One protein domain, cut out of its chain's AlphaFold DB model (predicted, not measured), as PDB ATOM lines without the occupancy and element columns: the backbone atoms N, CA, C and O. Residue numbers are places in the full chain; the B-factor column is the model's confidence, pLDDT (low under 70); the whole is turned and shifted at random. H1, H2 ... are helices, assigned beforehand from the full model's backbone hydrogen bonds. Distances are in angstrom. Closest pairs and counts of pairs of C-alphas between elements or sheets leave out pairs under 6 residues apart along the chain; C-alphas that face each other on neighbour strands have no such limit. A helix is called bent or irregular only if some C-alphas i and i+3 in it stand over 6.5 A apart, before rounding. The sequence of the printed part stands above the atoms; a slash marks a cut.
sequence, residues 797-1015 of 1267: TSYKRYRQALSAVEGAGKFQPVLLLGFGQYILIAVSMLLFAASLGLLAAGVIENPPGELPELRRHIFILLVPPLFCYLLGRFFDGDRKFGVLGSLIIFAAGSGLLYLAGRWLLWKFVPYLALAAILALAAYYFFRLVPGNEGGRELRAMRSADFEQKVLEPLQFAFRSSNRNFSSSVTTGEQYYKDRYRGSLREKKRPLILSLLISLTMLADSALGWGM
ATOM      1  N   THR A 797     162.014 269.355 108.904       89.88
ATOM      2  CA  THR A 797     162.911 269.348 110.065       89.88
ATOM      3  C   THR A 797     162.465 268.352 111.133       89.88
ATOM      4  O   THR A 797     163.301 267.608 111.651       89.88
ATOM      5  N   SER A 798     161.169 268.291 111.447       90.56
ATOM      6  CA  SER A 798     160.632 267.395 112.478       90.56
ATOM      7  C   SER A 798     160.727 265.938 112.030       90.56
ATOM      8  O   SER A 798     161.230 265.095 112.775       90.56
ATOM      9  N   TYR A 799     160.351 265.648 110.780       93.75
ATOM     10  CA  TYR A 799     160.501 264.322 110.181       93.75
ATOM     11  C   TYR A 799     161.966 263.880 110.090       93.75
ATOM     12  O   TYR A 799     162.280 262.751 110.471       93.75
ATOM     13  N   LYS A 800     162.890 264.753 109.657       93.62
ATOM     14  CA  LYS A 800     164.334 264.449 109.644       93.62
ATOM     15  C   LYS A 800     164.847 264.067 111.028       93.62
ATOM     16  O   LYS A 800     165.495 263.031 111.161       93.62
ATOM     17  N   ARG A 801     164.548 264.876 112.051       93.19
ATOM     18  CA  ARG A 801     164.980 264.626 113.434       93.19
ATOM     19  C   ARG A 801     164.385 263.322 113.968       93.19
ATOM     20  O   ARG A 801     165.124 262.477 114.464       93.19
ATOM     21  N   TYR A 802     163.083 263.110 113.775       93.69
ATOM     22  CA  TYR A 802     162.406 261.862 114.131       93.69
ATOM     23  C   TYR A 802     163.042 260.640 113.450       93.69
ATOM     24  O   TYR A 802     163.382 259.670 114.121       93.69
ATOM     25  N   ARG A 803     163.273 260.686 112.129       92.81
ATOM     26  CA  ARG A 803     163.850 259.563 111.371       92.81
ATOM     27  C   ARG A 803     165.327 259.321 111.710       92.81
ATOM     28  O   ARG A 803     165.749 258.169 111.684       92.81
ATOM     29  N   GLN A 804     166.089 260.361 112.061       90.56
ATOM     30  CA  GLN A 804     167.461 260.261 112.583       90.56
ATOM     31  C   GLN A 804     167.501 259.555 113.945       90.56
ATOM     32  O   GLN A 804     168.344 258.688 114.161       90.56
ATOM     33  N   ALA A 805     166.594 259.905 114.858       90.12
ATOM     34  CA  ALA A 805     166.522 259.266 116.168       90.12
ATOM     35  C   ALA A 805     166.011 257.821 116.070       90.12
ATOM     36  O   ALA A 805     166.636 256.901 116.595       90.12
ATOM     37  N   LEU A 806     164.931 257.601 115.317       89.38
ATOM     38  CA  LEU A 806     164.357 256.276 115.097       89.38
ATOM     39  C   LEU A 806     165.356 255.319 114.430       89.38
ATOM     40  O   LEU A 806     165.465 254.180 114.867       89.38
ATOM     41  N   SER A 807     166.133 255.759 113.431       86.69
ATOM     42  CA  SER A 807     167.141 254.893 112.797       86.69
ATOM     43  C   SER A 807     168.323 254.568 113.719       86.69
ATOM     44  O   SER A 807     168.871 253.469 113.635       86.69
ATOM     45  N   ALA A 808     168.683 255.469 114.639       83.69
ATOM     46  CA  ALA A 808     169.688 255.204 115.666       83.69
ATOM     47  C   ALA A 808     169.194 254.176 116.703       83.69
ATOM     48  O   ALA A 808     169.931 253.243 117.023       83.69
ATOM     49  N   VAL A 809     167.941 254.281 117.168       83.88
ATOM     50  CA  VAL A 809     167.323 253.281 118.066       83.88
ATOM     51  C   VAL A 809     167.115 251.942 117.350       83.88
ATOM     52  O   VAL A 809     167.423 250.891 117.905       83.88
ATOM     53  N   GLU A 810     166.651 251.955 116.095       80.31
ATOM     54  CA  GLU A 810     166.542 250.756 115.256       80.31
ATOM     55  C   GLU A 810     167.915 250.128 114.954       80.31
ATOM     56  O   GLU A 810     167.965 248.939 114.643       80.31
ATOM     57  N   GLY A 811     169.012 250.887 114.990       71.56
ATOM     58  CA  GLY A 811     170.377 250.394 114.778       71.56
ATOM     59  C   GLY A 811     171.036 249.822 116.038       71.56
ATOM     60  O   GLY A 811     171.795 248.854 115.944       71.56
ATOM     61  N   ALA A 812     170.732 250.393 117.206       66.75
ATOM     62  CA  ALA A 812     171.253 249.964 118.501       66.75
ATOM     63  C   ALA A 812     170.880 248.505 118.829       66.75
ATOM     64  O   ALA A 812     169.887 247.965 118.339       66.75
ATOM     65  N   GLY A 813     171.697 247.828 119.641       61.19
ATOM     66  CA  GLY A 813     171.416 246.468 120.118       61.19
ATOM     67  C   GLY A 813     171.499 245.323 119.089       61.19
ATOM     68  O   GLY A 813     171.828 244.201 119.481       61.19
ATOM     69  N   LYS A 814     171.244 245.561 117.790       65.56
ATOM     70  CA  LYS A 814     171.067 244.507 116.765       65.56
ATOM     71  C   LYS A 814     172.267 243.573 116.590       65.56
ATOM     72  O   LYS A 814     172.069 242.367 116.438       65.56
ATOM     73  N   PHE A 815     173.500 244.086 116.628       65.75
ATOM     74  CA  PHE A 815     174.710 243.271 116.481       65.75
ATOM     75  C   PHE A 815     175.671 243.475 117.659       65.75
ATOM     76  O   PHE A 815     176.361 244.485 117.759       65.75
ATOM     77  N   GLN A 816     175.722 242.481 118.552       74.00
ATOM     78  CA  GLN A 816     176.577 242.466 119.746       74.00
ATOM     79  C   GLN A 816     177.712 241.435 119.608       74.00
ATOM     80  O   GLN A 816     177.638 240.368 120.227       74.00
ATOM     81  N   PRO A 817     178.780 241.713 118.833       74.06
ATOM     82  CA  PRO A 817     179.862 240.750 118.608       74.06
ATOM     83  C   PRO A 817     180.612 240.397 119.898       74.06
ATOM     84  O   PRO A 817     181.160 239.304 120.009       74.06
ATOM     85  N   VAL A 818     180.579 241.269 120.916       76.56
ATOM     86  CA  VAL A 818     181.193 240.991 122.223       76.56
ATOM     87  C   VAL A 818     180.606 239.736 122.886       76.56
ATOM     88  O   VAL A 818     181.343 239.004 123.537       76.56
ATOM     89  N   LEU A 819     179.317 239.427 122.667       79.94
ATOM     90  CA  LEU A 819     178.655 238.251 123.247       79.94
ATOM     91  C   LEU A 819     179.216 236.920 122.711       79.94
ATOM     92  O   LEU A 819     179.160 235.912 123.415       79.94
ATOM     93  N   LEU A 820     179.802 236.911 121.506       80.12
ATOM     94  CA  LEU A 820     180.454 235.723 120.938       80.12
ATOM     95  C   LEU A 820     181.676 235.298 121.765       80.12
ATOM     96  O   LEU A 820     181.940 234.105 121.899       80.12
ATOM     97  N   LEU A 821     182.373 236.254 122.392       79.56
ATOM     98  CA  LEU A 821     183.509 235.975 123.276       79.56
ATOM     99  C   LEU A 821     183.076 235.173 124.509       79.56
ATOM    100  O   LEU A 821     183.786 234.267 124.935       79.56
ATOM    101  N   GLY A 822     181.890 235.462 125.057       77.94
ATOM    102  CA  GLY A 822     181.318 234.678 126.151       77.94
ATOM    103  C   GLY A 822     180.787 233.318 125.705       77.94
ATOM    104  O   GLY A 822     180.891 232.361 126.460       77.94
ATOM    105  N   PHE A 823     180.278 233.186 124.476       76.06
ATOM    106  CA  PHE A 823     179.912 231.874 123.930       76.06
ATOM    107  C   PHE A 823     181.141 230.960 123.785       76.06
ATOM    108  O   PHE A 823     181.134 229.842 124.299       76.06
ATOM    109  N   GLY A 824     182.237 231.470 123.210       76.62
ATOM    110  CA  GLY A 824     183.523 230.764 123.179       76.62
ATOM    111  C   GLY A 824     184.068 230.453 124.579       76.62
ATOM    112  O   GLY A 824     184.636 229.384 124.797       76.62
ATOM    113  N   GLN A 825     183.832 231.334 125.556       81.00
ATOM    114  CA  GLN A 825     184.172 231.079 126.955       81.00
ATOM    115  C   GLN A 825     183.372 229.910 127.552       81.00
ATOM    116  O   GLN A 825     183.975 229.044 128.177       81.00
ATOM    117  N   TYR A 826     182.049 229.850 127.354       77.00
ATOM    118  CA  TYR A 826     181.231 228.731 127.840       77.00
ATOM    119  C   TYR A 826     181.605 227.407 127.166       77.00
ATOM    120  O   TYR A 826     181.648 226.390 127.853       77.00
ATOM    121  N   ILE A 827     181.951 227.414 125.872       78.62
ATOM    122  CA  ILE A 827     182.519 226.233 125.198       78.62
ATOM    123  C   ILE A 827     183.808 225.796 125.899       78.62
ATOM    124  O   ILE A 827     183.951 224.622 126.225       78.62
ATOM    125  N   LEU A 828     184.729 226.718 126.191       78.19
ATOM    126  CA  LEU A 828     185.998 226.374 126.834       78.19
ATOM    127  C   LEU A 828     185.822 225.916 128.297       78.19
ATOM    128  O   LEU A 828     186.565 225.048 128.750       78.19
ATOM    129  N   ILE A 829     184.819 226.438 129.018       77.19
ATOM    130  CA  ILE A 829     184.411 225.937 130.344       77.19
ATOM    131  C   ILE A 829     183.875 224.505 130.219       77.19
ATOM    132  O   ILE A 829     184.324 223.630 130.954       77.19
ATOM    133  N   ALA A 830     182.966 224.245 129.275       74.25
ATOM    134  CA  ALA A 830     182.397 222.916 129.048       74.25
ATOM    135  C   ALA A 830     183.468 221.896 128.627       74.25
ATOM    136  O   ALA A 830     183.505 220.798 129.171       74.25
ATOM    137  N   VAL A 831     184.391 222.273 127.736       79.19
ATOM    138  CA  VAL A 831     185.553 221.452 127.360       79.19
ATOM    139  C   VAL A 831     186.449 221.193 128.574       79.19
ATOM    140  O   VAL A 831     186.783 220.042 128.828       79.19
ATOM    141  N   SER A 832     186.779 222.210 129.379       75.62
ATOM    142  CA  SER A 832     187.551 222.012 130.617       75.62
ATOM    143  C   SER A 832     186.843 221.053 131.580       75.62
ATOM    144  O   SER A 832     187.492 220.169 132.127       75.62
ATOM    145  N   MET A 833     185.526 221.175 131.764       74.75
ATOM    146  CA  MET A 833     184.751 220.290 132.640       74.75
ATOM    147  C   MET A 833     184.635 218.860 132.095       74.75
ATOM    148  O   MET A 833     184.697 217.921 132.880       74.75
ATOM    149  N   LEU A 834     184.524 218.673 130.776       78.00
ATOM    150  CA  LEU A 834     184.511 217.349 130.144       78.00
ATOM    151  C   LEU A 834     185.881 216.659 130.230       78.00
ATOM    152  O   LEU A 834     185.943 215.491 130.597       78.00
ATOM    153  N   LEU A 835     186.981 217.378 129.972       77.88
ATOM    154  CA  LEU A 835     188.350 216.867 130.142       77.88
ATOM    155  C   LEU A 835     188.636 216.511 131.614       77.88
ATOM    156  O   LEU A 835     189.267 215.493 131.906       77.88
ATOM    157  N   PHE A 836     188.120 217.316 132.547       75.31
ATOM    158  CA  PHE A 836     188.206 217.043 133.979       75.31
ATOM    159  C   PHE A 836     187.379 215.812 134.385       75.31
ATOM    160  O   PHE A 836     187.883 214.941 135.083       75.31
ATOM    161  N   ALA A 837     186.135 215.690 133.914       70.19
ATOM    162  CA  ALA A 837     185.290 214.528 134.187       70.19
ATOM    163  C   ALA A 837     185.859 213.235 133.571       70.19
ATOM    164  O   ALA A 837     185.799 212.184 134.205       70.19
ATOM    165  N   ALA A 838     186.459 213.312 132.380       73.75
ATOM    166  CA  ALA A 838     187.118 212.183 131.726       73.75
ATOM    167  C   ALA A 838     188.364 211.710 132.494       73.75
ATOM    168  O   ALA A 838     188.496 210.519 132.767       73.75
ATOM    169  N   SER A 839     189.247 212.628 132.902       71.31
ATOM    170  CA  SER A 839     190.427 212.279 133.713       71.31
ATOM    171  C   SER A 839     190.053 211.796 135.120       71.31
ATOM    172  O   SER A 839     190.614 210.813 135.593       71.31
ATOM    173  N   LEU A 840     189.039 212.394 135.758       68.75
ATOM    174  CA  LEU A 840     188.474 211.903 137.019       68.75
ATOM    175  C   LEU A 840     187.879 210.489 136.874       68.75
ATOM    176  O   LEU A 840     188.057 209.662 137.765       68.75
ATOM    177  N   GLY A 841     187.205 210.202 135.755       68.56
ATOM    178  CA  GLY A 841     186.646 208.886 135.439       68.56
ATOM    179  C   GLY A 841     187.717 207.818 135.211       68.56
ATOM    180  O   GLY A 841     187.632 206.747 135.804       68.56
ATOM    181  N   LEU A 842     188.756 208.127 134.427       70.25
ATOM    182  CA  LEU A 842     189.916 207.249 134.206       70.25
ATOM    183  C   LEU A 842     190.672 206.954 135.513       70.25
ATOM    184  O   LEU A 842     191.062 205.814 135.766       70.25
ATOM    185  N   LEU A 843     190.838 207.968 136.366       66.94
ATOM    186  CA  LEU A 843     191.467 207.836 137.681       66.94
ATOM    187  C   LEU A 843     190.616 206.979 138.630       66.94
ATOM    188  O   LEU A 843     191.151 206.099 139.301       66.94
ATOM    189  N   ALA A 844     189.297 207.190 138.660       63.50
ATOM    190  CA  ALA A 844     188.383 206.371 139.453       63.50
ATOM    191  C   ALA A 844     188.367 204.908 138.977       63.50
ATOM    192  O   ALA A 844     188.464 204.010 139.808       63.50
ATOM    193  N   ALA A 845     188.316 204.665 137.661       64.56
ATOM    194  CA  ALA A 845     188.390 203.325 137.081       64.56
ATOM    195  C   ALA A 845     189.700 202.614 137.466       64.56
ATOM    196  O   ALA A 845     189.654 201.517 138.016       64.56
ATOM    197  N   GLY A 846     190.852 203.276 137.302       62.34
ATOM    198  CA  GLY A 846     192.153 202.709 137.678       62.34
ATOM    199  C   GLY A 846     192.262 202.343 139.167       62.34
ATOM    200  O   GLY A 846     192.856 201.321 139.501       62.34
ATOM    201  N   VAL A 847     191.645 203.129 140.060       61.88
ATOM    202  CA  VAL A 847     191.585 202.848 141.511       61.88
ATOM    203  C   VAL A 847     190.598 201.722 141.863       61.88
ATOM    204  O   VAL A 847     190.789 201.044 142.871       61.88
ATOM    205  N   ILE A 848     189.555 201.510 141.053       61.44
ATOM    206  CA  ILE A 848     188.553 200.449 141.248       61.44
ATOM    207  C   ILE A 848     189.058 199.100 140.718       61.44
ATOM    208  O   ILE A 848     188.905 198.087 141.397       61.44
ATOM    209  N   GLU A 849     189.679 199.078 139.535       58.91
ATOM    210  CA  GLU A 849     190.189 197.851 138.909       58.91
ATOM    211  C   GLU A 849     191.459 197.319 139.592       58.91
ATOM    212  O   GLU A 849     191.661 196.108 139.643       58.91
ATOM    213  N   ASN A 850     192.293 198.201 140.162       58.12
ATOM    214  CA  ASN A 850     193.564 197.838 140.796       58.12
ATOM    215  C   ASN A 850     193.590 198.246 142.286       58.12
ATOM    216  O   ASN A 850     194.186 199.271 142.645       58.12
ATOM    217  N   PRO A 851     192.951 197.470 143.186       55.72
ATOM    218  CA  PRO A 851     192.933 197.770 144.615       55.72
ATOM    219  C   PRO A 851     194.338 197.693 145.258       55.72
ATOM    220  O   PRO A 851     195.214 196.991 144.751       55.72
ATOM    221  N   PRO A 852     194.591 198.368 146.404       52.81
ATOM    222  CA  PRO A 852     195.944 198.819 146.788       52.81
ATOM    223  C   PRO A 852     196.923 197.764 147.356       52.81
ATOM    224  O   PRO A 852     197.751 198.100 148.205       52.81
ATOM    225  N   GLY A 853     196.814 196.496 146.954       51.69
ATOM    226  CA  GLY A 853     197.667 195.399 147.423       51.69
ATOM    227  C   GLY A 853     199.016 195.313 146.704       51.69
ATOM    228  O   GLY A 853     200.062 195.318 147.353       51.69
ATOM    229  N   GLU A 854     198.999 195.256 145.370       50.31
ATOM    230  CA  GLU A 854     200.151 194.829 144.565       50.31
ATOM    231  C   GLU A 854     200.361 195.734 143.342       50.31
ATOM    232  O   GLU A 854     199.745 195.521 142.309       50.31
ATOM    233  N   LEU A 855     201.236 196.748 143.451       48.34
ATOM    234  CA  LEU A 855     201.882 197.428 142.309       48.34
ATOM    235  C   LEU A 855     202.956 198.434 142.792       48.34
ATOM    236  O   LEU A 855     202.620 199.435 143.435       48.34
ATOM    237  N   PRO A 856     204.256 198.234 142.485       52.41
ATOM    238  CA  PRO A 856     205.294 199.230 142.774       52.41
ATOM    239  C   PRO A 856     205.172 200.507 141.923       52.41
ATOM    240  O   PRO A 856     205.402 201.605 142.436       52.41
ATOM    241  N   GLU A 857     204.770 200.376 140.653       53.12
ATOM    242  CA  GLU A 857     204.730 201.464 139.656       53.12
ATOM    243  C   GLU A 857     203.754 202.597 140.009       53.12
ATOM    244  O   GLU A 857     204.024 203.774 139.747       53.12
ATOM    245  N   LEU A 858     202.640 202.288 140.684       49.44
ATOM    246  CA  LEU A 858     201.634 203.283 141.076       49.44
ATOM    247  C   LEU A 858     202.218 204.378 141.998       49.44
ATOM    248  O   LEU A 858     201.721 205.505 142.037       49.44
ATOM    249  N   ARG A 859     203.330 204.089 142.694       52.41
ATOM    250  CA  ARG A 859     204.036 205.046 143.564       52.41
ATOM    251  C   ARG A 859     204.668 206.220 142.808       52.41
ATOM    252  O   ARG A 859     204.874 207.261 143.426       52.41
ATOM    253  N   ARG A 860     204.976 206.077 141.510       53.53
ATOM    254  CA  ARG A 860     205.393 207.204 140.654       53.53
ATOM    255  C   ARG A 860     204.186 208.054 140.267       53.53
ATOM    256  O   ARG A 860     204.170 209.249 140.548       53.53
ATOM    257  N   HIS A 861     203.162 207.415 139.713       54.56
ATOM    258  CA  HIS A 861     201.969 208.061 139.165       54.56
ATOM    259  C   HIS A 861     201.203 208.902 140.199       54.56
ATOM    260  O   HIS A 861     200.847 210.039 139.917       54.56
ATOM    261  N   ILE A 862     201.063 208.444 141.451       54.94
ATOM    262  CA  ILE A 862     200.436 209.251 142.523       54.94
ATOM    263  C   ILE A 862     201.176 210.584 142.766       54.94
ATOM    264  O   ILE A 862     200.546 211.588 143.102       54.94
ATOM    265  N   PHE A 863     202.498 210.630 142.573       54.72
ATOM    266  CA  PHE A 863     203.269 211.871 142.701       54.72
ATOM    267  C   PHE A 863     203.051 212.825 141.516       54.72
ATOM    268  O   PHE A 863     203.005 214.041 141.713       54.72
ATOM    269  N   ILE A 864     202.854 212.280 140.312       54.56
ATOM    270  CA  ILE A 864     202.557 213.038 139.086       54.56
ATOM    271  C   ILE A 864     201.072 213.466 139.039       54.56
ATOM    272  O   ILE A 864     200.754 214.486 138.441       54.56
ATOM    273  N   LEU A 865     200.187 212.819 139.804       54.03
ATOM    274  CA  LEU A 865     198.805 213.267 140.002       54.03
ATOM    275  C   LEU A 865     198.645 214.398 141.030       54.03
ATOM    276  O   LEU A 865     197.728 215.206 140.906       54.03
ATOM    277  N   LEU A 866     199.496 214.471 142.060       58.22
ATOM    278  CA  LEU A 866     199.362 215.473 143.131       58.22
ATOM    279  C   LEU A 866     200.205 216.735 142.898       58.22
ATOM    280  O   LEU A 866     199.740 217.841 143.181       58.22
ATOM    281  N   VAL A 867     201.433 216.598 142.388       60.00
ATOM    282  CA  VAL A 867     202.363 217.733 142.274       60.00
ATOM    283  C   VAL A 867     201.966 218.732 141.173       60.00
ATOM    284  O   VAL A 867     201.941 219.922 141.484       60.00
ATOM    285  N   PRO A 868     201.602 218.342 139.935       59.47
ATOM    286  CA  PRO A 868     201.216 219.282 138.880       59.47
ATOM    287  C   PRO A 868     199.920 220.062 139.160       59.47
ATOM    288  O   PRO A 868     199.960 221.280 138.994       59.47
ATOM    289  N   PRO A 869     198.801 219.482 139.653       58.19
ATOM    290  CA  PRO A 869     197.629 220.281 140.024       58.19
ATOM    291  C   PRO A 869     197.899 221.238 141.192       58.19
ATOM    292  O   PRO A 869     197.431 222.377 141.164       58.19
ATOM    293  N   LEU A 870     198.706 220.828 142.182       62.38
ATOM    294  CA  LEU A 870     199.140 221.698 143.282       62.38
ATOM    295  C   LEU A 870     200.061 222.827 142.786       62.38
ATOM    296  O   LEU A 870     199.881 223.983 143.170       62.38
ATOM    297  N   PHE A 871     201.007 222.510 141.900       61.53
ATOM    298  CA  PHE A 871     201.883 223.471 141.232       61.53
ATOM    299  C   PHE A 871     201.065 224.474 140.417       61.53
ATOM    300  O   PHE A 871     201.232 225.674 140.601       61.53
ATOM    301  N   CYS A 872     200.116 224.018 139.595       59.69
ATOM    302  CA  CYS A 872     199.205 224.881 138.847       59.69
ATOM    303  C   CYS A 872     198.331 225.746 139.769       59.69
ATOM    304  O   CYS A 872     198.204 226.940 139.522       59.69
ATOM    305  N   TYR A 873     197.774 225.206 140.857       62.88
ATOM    306  CA  TYR A 873     197.019 225.995 141.839       62.88
ATOM    307  C   TYR A 873     197.878 227.105 142.475       62.88
ATOM    308  O   TYR A 873     197.442 228.256 142.563       62.88
ATOM    309  N   LEU A 874     199.123 226.799 142.854       61.25
ATOM    310  CA  LEU A 874     200.073 227.778 143.396       61.25
ATOM    311  C   LEU A 874     200.554 228.782 142.332       61.25
ATOM    312  O   LEU A 874     200.701 229.964 142.638       61.25
ATOM    313  N   LEU A 875     200.708 228.360 141.075       57.97
ATOM    314  CA  LEU A 875     200.967 229.239 139.931       57.97
ATOM    315  C   LEU A 875     199.775 230.181 139.671       57.97
ATOM    316  O   LEU A 875     199.961 231.347 139.337       57.97
ATOM    317  N   GLY A 876     198.549 229.702 139.898       55.22
ATOM    318  CA  GLY A 876     197.332 230.510 139.890       55.22
ATOM    319  C   GLY A 876     197.354 231.599 140.952       55.22
ATOM    320  O   GLY A 876     197.166 232.767 140.626       55.22
ATOM    321  N   ARG A 877     197.678 231.235 142.201       59.44
ATOM    322  CA  ARG A 877     197.870 232.196 143.302       59.44
ATOM    323  C   ARG A 877     199.004 233.189 143.030       59.44
ATOM    324  O   ARG A 877     198.885 234.347 143.409       59.44
ATOM    325  N   PHE A 878     200.069 232.770 142.348       54.50
ATOM    326  CA  PHE A 878     201.156 233.650 141.906       54.50
ATOM    327  C   PHE A 878     200.711 234.684 140.849       54.50
ATOM    328  O   PHE A 878     201.290 235.767 140.774       54.50
ATOM    329  N   PHE A 879     199.666 234.386 140.068       52.81
ATOM    330  CA  PHE A 879     199.053 235.318 139.115       52.81
ATOM    331  C   PHE A 879     197.781 236.018 139.637       52.81
ATOM    332  O   PHE A 879     197.156 236.761 138.875       52.81
ATOM    333  N   ASP A 880     197.397 235.848 140.906       53.50
ATOM    334  CA  ASP A 880     196.419 236.727 141.559       53.50
ATOM    335  C   ASP A 880     197.062 238.079 141.924       53.50
ATOM    336  O   ASP A 880     198.271 238.192 142.110       53.50
ATOM    337  N   GLY A 881     196.261 239.151 141.954       48.81
ATOM    338  CA  GLY A 881     196.781 240.530 141.982       48.81
ATOM    339  C   GLY A 881     197.488 240.958 143.278       48.81
ATOM    340  O   GLY A 881     198.284 241.898 143.257       48.81
ATOM    341  N   ASP A 882     197.221 240.270 144.388       49.97
ATOM    342  CA  ASP A 882     197.708 240.613 145.726       49.97
ATOM    343  C   ASP A 882     199.155 240.124 145.932       49.97
ATOM    344  O   ASP A 882     199.406 238.993 146.354       49.97
ATOM    345  N   ARG A 883     200.134 241.001 145.662       53.16
ATOM    346  CA  ARG A 883     201.587 240.745 145.792       53.16
ATOM    347  C   ARG A 883     202.074 240.599 147.251       53.16
ATOM    348  O   ARG A 883     202.980 241.310 147.677       53.16
ATOM    349  N   LYS A 884     201.499 239.678 148.026       53.34
ATOM    350  CA  LYS A 884     201.905 239.398 149.419       53.34
ATOM    351  C   LYS A 884     203.060 238.394 149.538       53.34
ATOM    352  O   LYS A 884     203.750 238.397 150.550       53.34
ATOM    353  N   PHE A 885     203.323 237.596 148.498       53.59
ATOM    354  CA  PHE A 885     204.480 236.696 148.420       53.59
ATOM    355  C   PHE A 885     205.142 236.781 147.038       53.59
ATOM    356  O   PHE A 885     204.468 236.719 146.012       53.59
ATOM    357  N   GLY A 886     206.467 236.954 147.008       56.09
ATOM    358  CA  GLY A 886     207.252 236.997 145.768       56.09
ATOM    359  C   GLY A 886     207.618 235.606 145.235       56.09
ATOM    360  O   GLY A 886     207.468 234.612 145.943       56.09
ATOM    361  N   VAL A 887     208.173 235.551 144.014       54.31
ATOM    362  CA  VAL A 887     208.587 234.313 143.303       54.31
ATOM    363  C   VAL A 887     209.310 233.321 144.224       54.31
ATOM    364  O   VAL A 887     208.937 232.153 144.297       54.31
ATOM    365  N   LEU A 888     210.315 233.802 144.964       57.47
ATOM    366  CA  LEU A 888     211.127 232.983 145.865       57.47
ATOM    367  C   LEU A 888     210.307 232.417 147.039       57.47
ATOM    368  O   LEU A 888     210.463 231.252 147.386       57.47
ATOM    369  N   GLY A 889     209.393 233.208 147.610       62.06
ATOM    370  CA  GLY A 889     208.498 232.766 148.684       62.06
ATOM    371  C   GLY A 889     207.512 231.696 148.212       62.06
ATOM    372  O   GLY A 889     207.340 230.686 148.886       62.06
ATOM    373  N   SER A 890     206.933 231.862 147.020       62.00
ATOM    374  CA  SER A 890     206.048 230.856 146.416       62.00
ATOM    375  C   SER A 890     206.781 229.547 146.100       62.00
ATOM    376  O   SER A 890     206.236 228.473 146.344       62.00
ATOM    377  N   LEU A 891     208.033 229.618 145.628       59.44
ATOM    378  CA  LEU A 891     208.891 228.442 145.427       59.44
ATOM    379  C   LEU A 891     209.251 227.748 146.748       59.44
ATOM    380  O   LEU A 891     209.205 226.521 146.814       59.44
ATOM    381  N   ILE A 892     209.552 228.504 147.809       67.50
ATOM    382  CA  ILE A 892     209.815 227.954 149.149       67.50
ATOM    383  C   ILE A 892     208.562 227.267 149.710       67.50
ATOM    384  O   ILE A 892     208.663 226.151 150.210       67.50
ATOM    385  N   ILE A 893     207.378 227.874 149.578       65.44
ATOM    386  CA  ILE A 893     206.105 227.276 150.017       65.44
ATOM    387  C   ILE A 893     205.785 226.006 149.211       65.44
ATOM    388  O   ILE A 893     205.359 225.010 149.794       65.44
ATOM    389  N   PHE A 894     206.039 225.995 147.898       65.81
ATOM    390  CA  PHE A 894     205.880 224.802 147.060       65.81
ATOM    391  C   PHE A 894     206.849 223.675 147.458       65.81
ATOM    392  O   PHE A 894     206.418 222.532 147.627       65.81
ATOM    393  N   ALA A 895     208.133 223.987 147.660       64.06
ATOM    394  CA  ALA A 895     209.148 223.014 148.063       64.06
ATOM    395  C   ALA A 895     208.887 222.457 149.473       64.06
ATOM    396  O   ALA A 895     208.932 221.243 149.673       64.06
ATOM    397  N   ALA A 896     208.542 223.322 150.432       68.31
ATOM    398  CA  ALA A 896     208.186 222.926 151.791       68.31
ATOM    399  C   ALA A 896     206.897 222.090 151.816       68.31
ATOM    400  O   ALA A 896     206.875 221.031 152.437       68.31
ATOM    401  N   GLY A 897     205.849 222.508 151.098       64.50
ATOM    402  CA  GLY A 897     204.592 221.765 150.995       64.50
ATOM    403  C   GLY A 897     204.769 220.390 150.347       64.50
ATOM    404  O   GLY A 897     204.294 219.394 150.888       64.50
ATOM    405  N   SER A 898     205.521 220.310 149.246       62.53
ATOM    406  CA  SER A 898     205.820 219.040 148.564       62.53
ATOM    407  C   SER A 898     206.689 218.115 149.423       62.53
ATOM    408  O   SER A 898     206.425 216.915 149.490       62.53
ATOM    409  N   GLY A 899     207.686 218.659 150.130       64.69
ATOM    410  CA  GLY A 899     208.512 217.903 151.074       64.69
ATOM    411  C   GLY A 899     207.720 217.390 152.281       64.69
ATOM    412  O   GLY A 899     207.896 216.244 152.693       64.69
ATOM    413  N   LEU A 900     206.797 218.193 152.812       63.97
ATOM    414  CA  LEU A 900     205.949 217.812 153.942       63.97
ATOM    415  C   LEU A 900     204.896 216.769 153.524       63.97
ATOM    416  O   LEU A 900     204.701 215.799 154.255       63.97
ATOM    417  N   LEU A 901     204.312 216.869 152.319       61.78
ATOM    418  CA  LEU A 901     203.487 215.796 151.736       61.78
ATOM    419  C   LEU A 901     204.288 214.501 151.527       61.78
ATOM    420  O   LEU A 901     203.801 213.427 151.881       61.78
ATOM    421  N   TYR A 902     205.513 214.585 150.992       64.44
ATOM    422  CA  TYR A 902     206.390 213.422 150.802       64.44
ATOM    423  C   TYR A 902     206.658 212.699 152.133       64.44
ATOM    424  O   TYR A 902     206.528 211.476 152.216       64.44
ATOM    425  N   LEU A 903     206.984 213.450 153.190       61.56
ATOM    426  CA  LEU A 903     207.276 212.901 154.515       61.56
ATOM    427  C   LEU A 903     206.025 212.342 155.215       61.56
ATOM    428  O   LEU A 903     206.075 211.224 155.728       61.56
ATOM    429  N   ALA A 904     204.898 213.062 155.192       56.66
ATOM    430  CA  ALA A 904     203.641 212.611 155.798       56.66
ATOM    431  C   ALA A 904     203.059 211.370 155.094       56.66
ATOM    432  O   ALA A 904     202.566 210.442 155.745       56.66
ATOM    433  N   GLY A 905     203.164 211.317 153.763       56.97
ATOM    434  CA  GLY A 905     202.776 210.152 152.973       56.97
ATOM    435  C   GLY A 905     203.612 208.916 153.314       56.97
ATOM    436  O   GLY A 905     203.052 207.849 153.561       56.97
ATOM    437  N   ARG A 906     204.942 209.072 153.403       58.59
ATOM    438  CA  ARG A 906     205.907 207.969 153.560       58.59
ATOM    439  C   ARG A 906     205.726 207.112 154.824       58.59
ATOM    440  O   ARG A 906     206.208 205.983 154.817       58.59
ATOM    441  N   TRP A 907     205.071 207.613 155.878       56.09
ATOM    442  CA  TRP A 907     204.993 206.916 157.175       56.09
ATOM    443  C   TRP A 907     203.599 206.715 157.790       56.09
ATOM    444  O   TRP A 907     203.494 205.865 158.670       56.09
ATOM    445  N   LEU A 908     202.541 207.435 157.378       53.09
ATOM    446  CA  LEU A 908     201.258 207.375 158.113       53.09
ATOM    447  C   LEU A 908     199.987 207.197 157.264       53.09
ATOM    448  O   LEU A 908     199.057 206.526 157.705       53.09
ATOM    449  N   LEU A 909     199.913 207.777 156.061       55.81
ATOM    450  CA  LEU A 909     198.635 207.929 155.338       55.81
ATOM    451  C   LEU A 909     198.459 207.050 154.091       55.81
ATOM    452  O   LEU A 909     197.444 207.170 153.411       55.81
ATOM    453  N   TRP A 910     199.396 206.153 153.769       57.97
ATOM    454  CA  TRP A 910     199.485 205.534 152.432       57.97
ATOM    455  C   TRP A 910     198.240 204.745 151.963       57.97
ATOM    456  O   TRP A 910     197.959 204.733 150.769       57.97
ATOM    457  N   LYS A 911     197.431 204.171 152.872       55.50
ATOM    458  CA  LYS A 911     196.125 203.555 152.524       55.50
ATOM    459  C   LYS A 911     195.024 204.566 152.153       55.50
ATOM    460  O   LYS A 911     194.061 204.192 151.493       55.50
ATOM    461  N   PHE A 912     195.155 205.823 152.574       58.41
ATOM    462  CA  PHE A 912     194.157 206.885 152.396       58.41
ATOM    463  C   PHE A 912     194.563 207.959 151.373       58.41
ATOM    464  O   PHE A 912     193.706 208.725 150.937       58.41
ATOM    465  N   VAL A 913     195.831 207.998 150.940       63.72
ATOM    466  CA  VAL A 913     196.337 208.946 149.926       63.72
ATOM    467  C   VAL A 913     195.467 209.046 148.659       63.72
ATOM    468  O   VAL A 913     195.140 210.180 148.316       63.72
ATOM    469  N   PRO A 914     195.037 207.960 147.975       60.81
ATOM    470  CA  PRO A 914     194.209 208.105 146.771       60.81
ATOM    471  C   PRO A 914     192.854 208.771 147.059       60.81
ATOM    472  O   PRO A 914     192.408 209.608 146.281       60.81
ATOM    473  N   TYR A 915     192.237 208.490 148.211       64.44
ATOM    474  CA  TYR A 915     190.973 209.113 148.623       64.44
ATOM    475  C   TYR A 915     191.145 210.591 149.005       64.44
ATOM    476  O   TYR A 915     190.295 211.415 148.675       64.44
ATOM    477  N   LEU A 916     192.259 210.952 149.653       66.25
ATOM    478  CA  LEU A 916     192.598 212.346 149.966       66.25
ATOM    479  C   LEU A 916     192.954 213.151 148.707       66.25
ATOM    480  O   LEU A 916     192.550 214.307 148.593       66.25
ATOM    481  N   ALA A 917     193.651 212.541 147.744       65.25
ATOM    482  CA  ALA A 917     193.908 213.138 146.437       65.25
ATOM    483  C   ALA A 917     192.593 213.363 145.671       65.25
ATOM    484  O   ALA A 917     192.342 214.474 145.214       65.25
ATOM    485  N   LEU A 918     191.714 212.355 145.620       68.19
ATOM    486  CA  LEU A 918     190.384 212.455 145.012       68.19
ATOM    487  C   LEU A 918     189.538 213.563 145.664       68.19
ATOM    488  O   LEU A 918     188.935 214.370 144.961       68.19
ATOM    489  N   ALA A 919     189.542 213.665 146.997       68.44
ATOM    490  CA  ALA A 919     188.844 214.724 147.725       68.44
ATOM    491  C   ALA A 919     189.417 216.126 147.438       68.44
ATOM    492  O   ALA A 919     188.653 217.073 147.250       68.44
ATOM    493  N   ALA A 920     190.745 216.272 147.349       68.62
ATOM    494  CA  ALA A 920     191.388 217.534 146.983       68.62
ATOM    495  C   ALA A 920     191.090 217.939 145.526       68.62
ATOM    496  O   ALA A 920     190.809 219.106 145.253       68.62
ATOM    497  N   ILE A 921     191.083 216.969 144.608       70.31
ATOM    498  CA  ILE A 921     190.698 217.131 143.201       70.31
ATOM    499  C   ILE A 921     189.229 217.580 143.094       70.31
ATOM    500  O   ILE A 921     188.940 218.560 142.410       70.31
ATOM    501  N   LEU A 922     188.309 216.946 143.831       70.25
ATOM    502  CA  LEU A 922     186.892 217.334 143.887       70.25
ATOM    503  C   LEU A 922     186.676 218.723 144.516       70.25
ATOM    504  O   LEU A 922     185.863 219.500 144.018       70.25
ATOM    505  N   ALA A 923     187.424 219.081 145.562       71.31
ATOM    506  CA  ALA A 923     187.370 220.418 146.159       71.31
ATOM    507  C   ALA A 923     187.882 221.505 145.194       71.31
ATOM    508  O   ALA A 923     187.299 222.589 145.101       71.31
ATOM    509  N   LEU A 924     188.935 221.208 144.425       69.38
ATOM    510  CA  LEU A 924     189.458 222.087 143.380       69.38
ATOM    511  C   LEU A 924     188.466 222.226 142.210       69.38
ATOM    512  O   LEU A 924     188.266 223.332 141.704       69.38
ATOM    513  N   ALA A 925     187.782 221.139 141.836       68.75
ATOM    514  CA  ALA A 925     186.688 221.153 140.866       68.75
ATOM    515  C   ALA A 925     185.544 222.063 141.321       68.75
ATOM    516  O   ALA A 925     185.111 222.930 140.564       68.75
ATOM    517  N   ALA A 926     185.101 221.921 142.575       70.38
ATOM    518  CA  ALA A 926     184.061 222.755 143.165       70.38
ATOM    519  C   ALA A 926     184.463 224.241 143.181       70.38
ATOM    520  O   ALA A 926     183.661 225.096 142.808       70.38
ATOM    521  N   TYR A 927     185.718 224.563 143.525       76.50
ATOM    522  CA  TYR A 927     186.230 225.936 143.468       76.50
ATOM    523  C   TYR A 927     186.135 226.543 142.056       76.50
ATOM    524  O   TYR A 927     185.610 227.649 141.896       76.50
ATOM    525  N   TYR A 928     186.587 225.825 141.021       72.25
ATOM    526  CA  TYR A 928     186.471 226.307 139.641       72.25
ATOM    527  C   TYR A 928     185.020 226.347 139.150       72.25
ATOM    528  O   TYR A 928     184.648 227.304 138.475       72.25
ATOM    529  N   PHE A 929     184.179 225.387 139.541       72.69
ATOM    530  CA  PHE A 929     182.745 225.382 139.253       72.69
ATOM    531  C   PHE A 929     182.079 226.655 139.802       72.69
ATOM    532  O   PHE A 929     181.539 227.443 139.028       72.69
ATOM    533  N   PHE A 930     182.216 226.946 141.100       73.12
ATOM    534  CA  PHE A 930     181.640 228.154 141.703       73.12
ATOM    535  C   PHE A 930     182.243 229.471 141.172       73.12
ATOM    536  O   PHE A 930     181.569 230.498 141.213       73.12
ATOM    537  N   ARG A 931     183.469 229.471 140.623       75.25
ATOM    538  CA  ARG A 931     184.069 230.648 139.956       75.25
ATOM    539  C   ARG A 931     183.660 230.837 138.489       75.25
ATOM    540  O   ARG A 931     183.662 231.978 138.025       75.25
ATOM    541  N   LEU A 932     183.355 229.765 137.754       72.06
ATOM    542  CA  LEU A 932     183.132 229.797 136.298       72.06
ATOM    543  C   LEU A 932     181.656 229.660 135.888       72.06
ATOM    544  O   LEU A 932     181.277 230.208 134.856       72.06
ATOM    545  N   VAL A 933     180.825 228.979 136.685       68.75
ATOM    546  CA  VAL A 933     179.386 228.770 136.420       68.75
ATOM    547  C   VAL A 933     178.517 230.032 136.566       68.75
ATOM    548  O   VAL A 933     177.563 230.157 135.794       68.75
ATOM    549  N   PRO A 934     178.786 230.992 137.481       76.44
ATOM    550  CA  PRO A 934     178.030 232.242 137.518       76.44
ATOM    551  C   PRO A 934     178.063 232.965 136.168       76.44
ATOM    552  O   PRO A 934     179.089 232.983 135.487       76.44
ATOM    553  N   GLY A 935     176.955 233.603 135.787       72.19
ATOM    554  CA  GLY A 935     176.848 234.313 134.509       72.19
ATOM    555  C   GLY A 935     177.853 235.464 134.357       72.19
ATOM    556  O   GLY A 935     178.426 235.960 135.329       72.19
ATOM    557  N   ASN A 936     178.092 235.900 133.121       81.62
ATOM    558  CA  ASN A 936     178.894 237.096 132.837       81.62
ATOM    559  C   ASN A 936     178.034 238.361 132.980       81.62
ATOM    560  O   ASN A 936     177.023 238.497 132.283       81.62
ATOM    561  N   GLU A 937     178.446 239.276 133.858       80.44
ATOM    562  CA  GLU A 937     177.726 240.525 134.152       80.44
ATOM    563  C   GLU A 937     177.609 241.447 132.933       80.44
ATOM    564  O   GLU A 937     178.495 241.469 132.083       80.44
ATOM    565  N   GLY A 938     176.508 242.196 132.809       77.69
ATOM    566  CA  GLY A 938     176.184 242.972 131.602       77.69
ATOM    567  C   GLY A 938     175.721 242.101 130.424       77.69
ATOM    568  O   GLY A 938     175.144 242.592 129.456       77.69
ATOM    569  N   GLY A 939     175.935 240.785 130.489       78.94
ATOM    570  CA  GLY A 939     175.623 239.849 129.418       78.94
ATOM    571  C   GLY A 939     174.152 239.466 129.317       78.94
ATOM    572  O   GLY A 939     173.763 238.871 128.314       78.94
ATOM    573  N   ARG A 940     173.327 239.728 130.332       79.06
ATOM    574  CA  ARG A 940     171.862 239.568 130.259       79.06
ATOM    575  C   ARG A 940     171.241 240.852 129.697       79.06
ATOM    576  O   ARG A 940     170.366 240.798 128.840       79.06
ATOM    577  N   GLU A 941     171.806 241.978 130.090       81.50
ATOM    578  CA  GLU A 941     171.412 243.347 129.790       81.50
ATOM    579  C   GLU A 941     171.667 243.656 128.301       81.50
ATOM    580  O   GLU A 941     170.740 244.009 127.577       81.50
ATOM    581  N   LEU A 942     172.861 243.333 127.782       78.75
ATOM    582  CA  LEU A 942     173.183 243.374 126.341       78.75
ATOM    583  C   LEU A 942     172.334 242.430 125.470       78.75
ATOM    584  O   LEU A 942     172.313 242.574 124.247       78.75
ATOM    585  N   ARG A 943     171.667 241.427 126.062       77.81
ATOM    586  CA  ARG A 943     170.707 240.571 125.345       77.81
ATOM    587  C   ARG A 943     169.298 241.161 125.362       77.81
ATOM    588  O   ARG A 943     168.644 241.095 124.328       77.81
ATOM    589  N   ALA A 944     168.873 241.783 126.463       73.75
ATOM    590  CA  ALA A 944     167.616 242.535 126.533       73.75
ATOM    591  C   ALA A 944     167.616 243.742 125.572       73.75
ATOM    592  O   ALA A 944     166.657 243.943 124.832       73.75
ATOM    593  N   MET A 945     168.740 244.462 125.476       73.44
ATOM    594  CA  MET A 945     168.929 245.604 124.564       73.44
ATOM    595  C   MET A 945     168.790 245.275 123.065       73.44
ATOM    596  O   MET A 945     168.734 246.189 122.249       73.44
ATOM    597  N   ARG A 946     168.689 243.996 122.668       69.19
ATOM    598  CA  ARG A 946     168.368 243.605 121.278       69.19
ATOM    599  C   ARG A 946     166.961 244.020 120.846       69.19
ATOM    600  O   ARG A 946     166.694 244.118 119.650       69.19
ATOM    601  N   SER A 947     166.062 244.231 121.802       67.75
ATOM    602  CA  SER A 947     164.693 244.679 121.575       67.75
ATOM    603  C   SER A 947     164.433 245.927 122.408       67.75
ATOM    604  O   SER A 947     163.931 245.823 123.523       67.75
ATOM    605  N   ALA A 948     164.759 247.096 121.848       72.06
ATOM    606  CA  ALA A 948     164.399 248.380 122.446       72.06
ATOM    607  C   ALA A 948     162.896 248.426 122.783       72.06
ATOM    608  O   ALA A 948     162.070 247.884 122.033       72.06
ATOM    609  N   ASP A 949     162.546 249.026 123.913       78.44
ATOM    610  CA  ASP A 949     161.174 249.082 124.420       78.44
ATOM    611  C   ASP A 949     160.329 250.169 123.722       78.44
ATOM    612  O   ASP A 949     160.725 250.741 122.701       78.44
ATOM    613  N   PHE A 950     159.112 250.408 124.219       80.94
ATOM    614  CA  PHE A 950     158.227 251.430 123.660       80.94
ATOM    615  C   PHE A 950     158.772 252.850 123.876       80.94
ATOM    616  O   PHE A 950     158.670 253.683 122.978       80.94
ATOM    617  N   GLU A 951     159.366 253.132 125.034       80.62
ATOM    618  CA  GLU A 951     159.827 254.477 125.381       80.62
ATOM    619  C   GLU A 951     161.038 254.857 124.520       80.62
ATOM    620  O   GLU A 951     161.079 255.940 123.940       80.62
ATOM    621  N   GLN A 952     161.944 253.907 124.292       84.19
ATOM    622  CA  GLN A 952     163.063 254.057 123.362       84.19
ATOM    623  C   GLN A 952     162.604 254.154 121.897       84.19
ATOM    624  O   GLN A 952     163.137 254.958 121.141       84.19
ATOM    625  N   LYS A 953     161.615 253.362 121.454       83.50
ATOM    626  CA  LYS A 953     161.170 253.366 120.042       83.50
ATOM    627  C   LYS A 953     160.263 254.532 119.655       83.50
ATOM    628  O   LYS A 953     160.221 254.875 118.476       83.50
ATOM    629  N   VAL A 954     159.512 255.097 120.601       86.00
ATOM    630  CA  VAL A 954     158.477 256.109 120.329       86.00
ATOM    631  C   VAL A 954     158.762 257.423 121.047       86.00
ATOM    632  O   VAL A 954     158.797 258.467 120.397       86.00
ATOM    633  N   LEU A 955     159.019 257.397 122.358       89.75
ATOM    634  CA  LEU A 955     159.182 258.630 123.135       89.75
ATOM    635  C   LEU A 955     160.534 259.305 122.861       89.75
ATOM    636  O   LEU A 955     160.553 260.507 122.612       89.75
ATOM    637  N   GLU A 956     161.651 258.567 122.812       89.69
ATOM    638  CA  GLU A 956     162.967 259.150 122.483       89.69
ATOM    639  C   GLU A 956     162.986 259.868 121.110       89.69
ATOM    640  O   GLU A 956     163.424 261.025 121.062       89.69
ATOM    641  N   PRO A 957     162.480 259.283 119.998       92.56
ATOM    642  CA  PRO A 957     162.424 259.980 118.715       92.56
ATOM    643  C   PRO A 957     161.493 261.193 118.694       92.56
ATOM    644  O   PRO A 957     161.832 262.192 118.059       92.56
ATOM    645  N   LEU A 958     160.348 261.152 119.388       93.31
ATOM    646  CA  LEU A 958     159.430 262.294 119.478       93.31
ATOM    647  C   LEU A 958     159.995 263.426 120.357       93.31
ATOM    648  O   LEU A 958     159.912 264.597 119.980       93.31
ATOM    649  N   GLN A 959     160.645 263.088 121.473       91.25
ATOM    650  CA  GLN A 959     161.371 264.024 122.338       91.25
ATOM    651  C   GLN A 959     162.509 264.703 121.568       91.25
ATOM    652  O   GLN A 959     162.669 265.923 121.640       91.25
ATOM    653  N   PHE A 960     163.275 263.955 120.768       92.00
ATOM    654  CA  PHE A 960     164.310 264.552 119.924       92.00
ATOM    655  C   PHE A 960     163.731 265.407 118.789       92.00
ATOM    656  O   PHE A 960     164.264 266.484 118.516       92.00
ATOM    657  N   ALA A 961     162.636 264.975 118.157       91.62
ATOM    658  CA  ALA A 961     161.995 265.712 117.070       91.62
ATOM    659  C   ALA A 961     161.445 267.076 117.509       91.62
ATOM    660  O   ALA A 961     161.700 268.062 116.820       91.62
ATOM    661  N   PHE A 962     160.746 267.135 118.650       90.62
ATOM    662  CA  PHE A 962     159.941 268.302 119.040       90.62
ATOM    663  C   PHE A 962     160.384 269.039 120.309       90.62
ATOM    664  O   PHE A 962     159.972 270.179 120.504       90.62
ATOM    665  N   ARG A 963     161.183 268.422 121.191       87.19
ATOM    666  CA  ARG A 963     161.526 268.998 122.510       87.19
ATOM    667  C   ARG A 963     163.016 269.251 122.727       87.19
ATOM    668  O   ARG A 963     163.374 270.118 123.517       87.19
ATOM    669  N   SER A 964     163.898 268.527 122.040       86.56
ATOM    670  CA  SER A 964     165.346 268.718 122.175       86.56
ATOM    671  C   SER A 964     165.873 269.843 121.280       86.56
ATOM    672  O   SER A 964     165.658 269.835 120.073       86.56
ATOM    673  N   SER A 965     166.662 270.753 121.854       84.00
ATOM    674  CA  SER A 965     167.470 271.740 121.121       84.00
ATOM    675  C   SER A 965     168.773 271.159 120.544       84.00
ATOM    676  O   SER A 965     169.452 271.819 119.754       84.00
ATOM    677  N   ASN A 966     169.139 269.922 120.901       84.56
ATOM    678  CA  ASN A 966     170.387 269.301 120.460       84.56
ATOM    679  C   ASN A 966     170.396 269.059 118.944       84.56
ATOM    680  O   ASN A 966     169.395 268.650 118.351       84.56
ATOM    681  N   ARG A 967     171.560 269.262 118.313       79.69
ATOM    682  CA  ARG A 967     171.770 268.971 116.881       79.69
ATOM    683  C   ARG A 967     171.894 267.472 116.593       79.69
ATOM    684  O   ARG A 967     171.433 267.018 115.553       79.69
ATOM    685  N   ASN A 968     172.476 266.718 117.526       83.00
ATOM    686  CA  ASN A 968     172.695 265.278 117.409       83.00
ATOM    687  C   ASN A 968     171.821 264.526 118.416       83.00
ATOM    688  O   ASN A 968     171.663 264.969 119.555       83.00
ATOM    689  N   PHE A 969     171.296 263.378 118.000       84.62
ATOM    690  CA  PHE A 969     170.607 262.439 118.877       84.62
ATOM    691  C   PHE A 969     171.602 261.476 119.541       84.62
ATOM    692  O   PHE A 969     172.570 261.050 118.910       84.62
ATOM    693  N   SER A 970     171.331 261.108 120.792       77.38
ATOM    694  CA  SER A 970     171.952 259.979 121.488       77.38
ATOM    695  C   SER A 970     170.850 259.243 122.240       77.38
ATOM    696  O   SER A 970     170.092 259.880 122.970       77.38
ATOM    697  N   SER A 971     170.748 257.927 122.057       77.25
ATOM    698  CA  SER A 971     169.741 257.103 122.729       77.25
ATOM    699  C   SER A 971     170.213 256.678 124.122       77.25
ATOM    700  O   SER A 971     171.418 256.483 124.355       77.25
ATOM    701  N   SER A 972     169.274 256.442 125.046       76.94
ATOM    702  CA  SER A 972     169.593 255.727 126.289       76.94
ATOM    703  C   SER A 972     170.135 254.325 125.990       76.94
ATOM    704  O   SER A 972     171.091 253.897 126.641       76.94
ATOM    705  N   VAL A 973     169.631 253.662 124.936       72.75
ATOM    706  CA  VAL A 973     170.104 252.344 124.485       72.75
ATOM    707  C   VAL A 973     171.580 252.409 124.115       72.75
ATOM    708  O   VAL A 973     172.367 251.643 124.659       72.75
ATOM    709  N   THR A 974     171.996 253.354 123.264       68.19
ATOM    710  CA  THR A 974     173.405 253.478 122.843       68.19
ATOM    711  C   THR A 974     174.342 253.839 123.995       68.19
ATOM    712  O   THR A 974     175.488 253.391 124.023       68.19
ATOM    713  N   THR A 975     173.853 254.611 124.969       67.69
ATOM    714  CA  THR A 975     174.633 255.023 126.145       67.69
ATOM    715  C   THR A 975     174.819 253.854 127.123       67.69
ATOM    716  O   THR A 975     175.941 253.550 127.534       67.69
ATOM    717  N   GLY A 976     173.738 253.132 127.438       69.56
ATOM    718  CA  GLY A 976     173.780 251.937 128.283       69.56
ATOM    719  C   GLY A 976     174.502 250.756 127.623       69.56
ATOM    720  O   GLY A 976     175.220 250.017 128.294       69.56
ATOM    721  N   GLU A 977     174.381 250.603 126.303       75.00
ATOM    722  CA  GLU A 977     175.054 249.566 125.519       75.00
ATOM    723  C   GLU A 977     176.579 249.623 125.696       75.00
ATOM    724  O   GLU A 977     177.214 248.582 125.877       75.00
ATOM    725  N   GLN A 978     177.181 250.817 125.705       76.62
ATOM    726  CA  GLN A 978     178.621 250.957 125.941       76.62
ATOM    727  C   GLN A 978     179.007 250.586 127.384       76.62
ATOM    728  O   GLN A 978     179.953 249.822 127.582       76.62
ATOM    729  N   TYR A 979     178.240 251.044 128.381       81.12
ATOM    730  CA  TYR A 979     178.456 250.693 129.790       81.12
ATOM    731  C   TYR A 979     178.428 249.169 130.013       81.12
ATOM    732  O   TYR A 979     179.363 248.599 130.587       81.12
ATOM    733  N   TYR A 980     177.407 248.474 129.498       81.81
ATOM    734  CA  TYR A 980     177.312 247.022 129.657       81.81
ATOM    735  C   TYR A 980     178.318 246.250 128.793       81.81
ATOM    736  O   TYR A 980     178.789 245.203 129.239       81.81
ATOM    737  N   LYS A 981     178.733 246.757 127.617       82.75
ATOM    738  CA  LYS A 981     179.867 246.193 126.851       82.75
ATOM    739  C   LYS A 981     181.137 246.160 127.689       82.75
ATOM    740  O   LYS A 981     181.816 245.132 127.715       82.75
ATOM    741  N   ASP A 982     181.457 247.252 128.377       83.31
ATOM    742  CA  ASP A 982     182.693 247.344 129.154       83.31
ATOM    743  C   ASP A 982     182.616 246.578 130.483       83.31
ATOM    744  O   ASP A 982     183.587 245.899 130.833       83.31
ATOM    745  N   ARG A 983     181.444 246.519 131.136       83.88
ATOM    746  CA  ARG A 983     181.199 245.611 132.276       83.88
ATOM    747  C   ARG A 983     181.333 244.133 131.880       83.88
ATOM    748  O   ARG A 983     182.030 243.376 132.556       83.88
ATOM    749  N   TYR A 984     180.778 243.738 130.734       85.06
ATOM    750  CA  TYR A 984     180.908 242.379 130.194       85.06
ATOM    751  C   TYR A 984     182.361 242.038 129.834       85.06
ATOM    752  O   TYR A 984     182.860 240.972 130.197       85.06
ATOM    753  N   ARG A 985     183.100 242.973 129.218       83.19
ATOM    754  CA  ARG A 985     184.557 242.860 128.999       83.19
ATOM    755  C   ARG A 985     185.355 242.782 130.307       83.19
ATOM    756  O   ARG A 985     186.466 242.254 130.285       83.19
ATOM    757  N   GLY A 986     184.851 243.324 131.416       82.06
ATOM    758  CA  GLY A 986     185.396 243.129 132.764       82.06
ATOM    759  C   GLY A 986     185.234 241.679 133.223       82.06
ATOM    760  O   GLY A 986     186.227 240.965 133.358       82.06
ATOM    761  N   SER A 987     183.987 241.208 133.313       82.06
ATOM    762  CA  SER A 987     183.642 239.845 133.755       82.06
ATOM    763  C   SER A 987     184.323 238.743 132.912       82.06
ATOM    764  O   SER A 987     184.820 237.750 133.450       82.06
ATOM    765  N   LEU A 988     184.454 238.949 131.592       82.12
ATOM    766  CA  LEU A 988     185.246 238.084 130.700       82.12
ATOM    767  C   LEU A 988     186.742 238.040 131.075       82.12
ATOM    768  O   LEU A 988     187.358 236.974 131.028       82.12
ATOM    769  N   ARG A 989     187.348 239.185 131.419       80.94
ATOM    770  CA  ARG A 989     188.781 239.289 131.756       80.94
ATOM    771  C   ARG A 989     189.100 238.666 133.109       80.94
ATOM    772  O   ARG A 989     190.104 237.964 133.210       80.94
ATOM    773  N   GLU A 990     188.246 238.862 134.108       78.81
ATOM    774  CA  GLU A 990     188.387 238.250 135.436       78.81
ATOM    775  C   GLU A 990     188.384 236.721 135.347       78.81
ATOM    776  O   GLU A 990     189.304 236.057 135.822       78.81
ATOM    777  N   LYS A 991     187.397 236.154 134.643       77.50
ATOM    778  CA  LYS A 991     187.260 234.703 134.471       77.50
ATOM    779  C   LYS A 991     188.277 234.091 133.496       77.50
ATOM    780  O   LYS A 991     188.432 232.872 133.489       77.50
ATOM    781  N   LYS A 992     189.015 234.889 132.708       77.81
ATOM    782  CA  LYS A 992     190.055 234.385 131.785       77.81
ATOM    783  C   LYS A 992     191.156 233.607 132.520       77.81
ATOM    784  O   LYS A 992     191.577 232.565 132.029       77.81
ATOM    785  N   ARG A 993     191.621 234.097 133.678       72.06
ATOM    786  CA  ARG A 993     192.683 233.440 134.468       72.06
ATOM    787  C   ARG A 993     192.259 232.065 135.013       72.06
ATOM    788  O   ARG A 993     192.925 231.095 134.652       72.06
ATOM    789  N   PRO A 994     191.173 231.928 135.805       71.69
ATOM    790  CA  PRO A 994     190.752 230.625 136.317       71.69
ATOM    791  C   PRO A 994     190.349 229.649 135.206       71.69
ATOM    792  O   PRO A 994     190.559 228.460 135.380       71.69
ATOM    793  N   LEU A 995     189.848 230.125 134.060       76.38
ATOM    794  CA  LEU A 995     189.513 229.270 132.915       76.38
ATOM    795  C   LEU A 995     190.743 228.688 132.203       76.38
ATOM    796  O   LEU A 995     190.788 227.495 131.926       76.38
ATOM    797  N   ILE A 996     191.758 229.511 131.909       76.06
ATOM    798  CA  ILE A 996     193.016 229.004 131.336       76.06
ATOM    799  C   ILE A 996     193.656 228.005 132.305       76.06
ATOM    800  O   ILE A 996     194.162 226.969 131.881       76.06
ATOM    801  N   LEU A 997     193.593 228.291 133.607       70.88
ATOM    802  CA  LEU A 997     194.176 227.429 134.622       70.88
ATOM    803  C   LEU A 997     193.398 226.122 134.821       70.88
ATOM    804  O   LEU A 997     194.029 225.072 134.919       70.88
ATOM    805  N   SER A 998     192.061 226.151 134.820       73.56
ATOM    806  CA  SER A 998     191.249 224.931 134.883       73.56
ATOM    807  C   SER A 998     191.491 224.059 133.654       73.56
ATOM    808  O   SER A 998     191.659 222.852 133.803       73.56
ATOM    809  N   LEU A 999     191.594 224.653 132.459       75.81
ATOM    810  CA  LEU A 999     191.890 223.925 131.225       75.81
ATOM    811  C   LEU A 999     193.276 223.271 131.277       75.81
ATOM    812  O   LEU A 999     193.392 222.090 130.965       75.81
ATOM    813  N   LEU A1000     194.308 224.001 131.721       73.69
ATOM    814  CA  LEU A1000     195.661 223.459 131.888       73.69
ATOM    815  C   LEU A1000     195.699 222.310 132.903       73.69
ATOM    816  O   LEU A1000     196.310 221.291 132.609       73.69
ATOM    817  N   ILE A1001     195.017 222.436 134.047       72.12
ATOM    818  CA  ILE A1001     194.911 221.361 135.051       72.12
ATOM    819  C   ILE A1001     194.170 220.146 134.478       72.12
ATOM    820  O   ILE A1001     194.630 219.020 134.621       72.12
ATOM    821  N   SER A1002     193.051 220.362 133.781       72.62
ATOM    822  CA  SER A1002     192.259 219.280 133.176       72.62
ATOM    823  C   SER A1002     193.059 218.520 132.110       72.62
ATOM    824  O   SER A1002     192.953 217.303 131.998       72.62
ATOM    825  N   LEU A1003     193.874 219.237 131.333       76.25
ATOM    826  CA  LEU A1003     194.645 218.680 130.225       76.25
ATOM    827  C   LEU A1003     195.940 218.003 130.702       76.25
ATOM    828  O   LEU A1003     196.298 216.964 130.153       76.25
ATOM    829  N   THR A1004     196.599 218.501 131.759       71.75
ATOM    830  CA  THR A1004     197.717 217.777 132.395       71.75
ATOM    831  C   THR A1004     197.242 216.529 133.132       71.75
ATOM    832  O   THR A1004     197.864 215.483 132.976       71.75
ATOM    833  N   MET A1005     196.114 216.588 133.850       70.12
ATOM    834  CA  MET A1005     195.511 215.404 134.477       70.12
ATOM    835  C   MET A1005     195.098 214.347 133.446       70.12
ATOM    836  O   MET A1005     195.295 213.158 133.687       70.12
ATOM    837  N   LEU A1006     194.566 214.749 132.285       71.25
ATOM    838  CA  LEU A1006     194.252 213.813 131.201       71.25
ATOM    839  C   LEU A1006     195.515 213.200 130.578       71.25
ATOM    840  O   LEU A1006     195.545 211.994 130.351       71.25
ATOM    841  N   ALA A1007     196.553 214.002 130.328       66.69
ATOM    842  CA  ALA A1007     197.812 213.517 129.764       66.69
ATOM    843  C   ALA A1007     198.515 212.513 130.695       66.69
ATOM    844  O   ALA A1007     198.945 211.461 130.231       66.69
ATOM    845  N   ASP A1008     198.569 212.791 132.001       64.81
ATOM    846  CA  ASP A1008     199.120 211.864 133.000       64.81
ATOM    847  C   ASP A1008     198.270 210.587 133.130       64.81
ATOM    848  O   ASP A1008     198.805 209.481 133.153       64.81
ATOM    849  N   SER A1009     196.936 210.713 133.087       65.12
ATOM    850  CA  SER A1009     196.033 209.550 133.061       65.12
ATOM    851  C   SER A1009     196.264 208.665 131.828       65.12
ATOM    852  O   SER A1009     196.262 207.445 131.946       65.12
ATOM    853  N   ALA A1010     196.502 209.251 130.650       63.66
ATOM    854  CA  ALA A1010     196.789 208.501 129.423       63.66
ATOM    855  C   ALA A1010     198.184 207.841 129.438       63.66
ATOM    856  O   ALA A1010     198.335 206.718 128.953       63.66
ATOM    857  N   LEU A1011     199.186 208.509 130.024       62.56
ATOM    858  CA  LEU A1011     200.530 207.957 130.235       62.56
ATOM    859  C   LEU A1011     200.504 206.770 131.210       62.56
ATOM    860  O   LEU A1011     201.049 205.716 130.896       62.56
ATOM    861  N   GLY A1012     199.815 206.903 132.348       57.84
ATOM    862  CA  GLY A1012     199.704 205.846 133.362       57.84
ATOM    863  C   GLY A1012     198.952 204.587 132.905       57.84
ATOM    864  O   GLY A1012     199.115 203.533 133.513       57.84
ATOM    865  N   TRP A1013     198.168 204.680 131.826       55.94
ATOM    866  CA  TRP A1013     197.513 203.547 131.154       55.94
ATOM    867  C   TRP A1013     198.304 203.005 129.945       55.94
ATOM    868  O   TRP A1013     197.812 202.138 129.226       55.94
ATOM    869  N   GLY A1014     199.513 203.516 129.677       53.44
ATOM    870  CA  GLY A1014     200.376 203.050 128.583       53.44
ATOM    871  C   GLY A1014     199.885 203.391 127.169       53.44
ATOM    872  O   GLY A1014     200.499 202.959 126.198       53.44
ATOM    873  N   MET A1015     198.826 204.198 127.014       54.06
ATOM    874  CA  MET A1015     198.188 204.490 125.713       54.06
ATOM    875  C   MET A1015     199.078 205.251 124.710       54.06
ATOM    876  O   MET A1015     198.669 205.469 123.570       54.06
TER     877      MET A1015
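This is residues 797 to 1015 of the 1267 residues of a protein of Bacteroides sp. CAG:1060_57_27 (UniProt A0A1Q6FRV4). This is a long rod of helices: the bent helix H8 runs from near the H1 and H7 pair at one end into a loose up-and-down bundle of H2, H5 and H8b, each running against the one before. H3 packs on H8b, and H3b and H4 form a helical hairpin. The 219 printed residues hold eight named helices, H1 to H8, and no named strand: all helix. The whole is extended, radius of gyration of the C-alphas 26.7 A, spanning 89 by 39 by 23 A.

Find C-alpha 972 at (169.593, 255.727, 126.289), where H8 begins. By hydrogen bonds one helix, it is bent, C-alphas 990 and 993 being 6.5 A apart: H8a is residues 972 to 990, H8b 993 to 1012, 28.5 A. H2 is residues 818 to 849, 47.1 A; H5, 913 to 932. H3, likewise assigned as one, is bent, C-alphas 865 and 868 being 6.6 A apart: H3a is 858 to 865, H3b 868 to 878. H4, 887 to 909, is irregular: C-alphas 906 and 909 are 7.5 A apart. H1, 797 to 811, begins at (162.911, 269.348, 110.065). H6 is 941 to 944. H7, 950 to 962, is only just irregular: C-alphas 953 and 956 are 6.53 A apart.

Among the pairs that touch, with their closest C-alphas, are H2 and H8b at Phe 836 and Ser 1002, 4.7 A, a shallow tilt of 31 degrees; H5 and H8b at Tyr 928 and Ser 998, 6.9 A; H3b and H8b at Pro 869 and Ile 1001, 5.8 A; H6 and H8a at Leu 942 and Tyr 980, 6.4 A; H1 and H7 at Arg 801 and Ala 961, 4.8 A. Every O i to N i+4 pair is within hydrogen-bond range in H1, H3b, H5 and H8b, but 27 of 28 in H2, 3 of 4 in H3a, 17 of 19 in H4, 7 of 9 in H7 and 13 of 15 in H8a; H6 is too short for one.

The farthest C-alphas, Thr 797 and Glu 854, are 90.2 A apart. The printed part has no cut and no long link. Residues 843 to 920 are among 101 with pLDDT under 70.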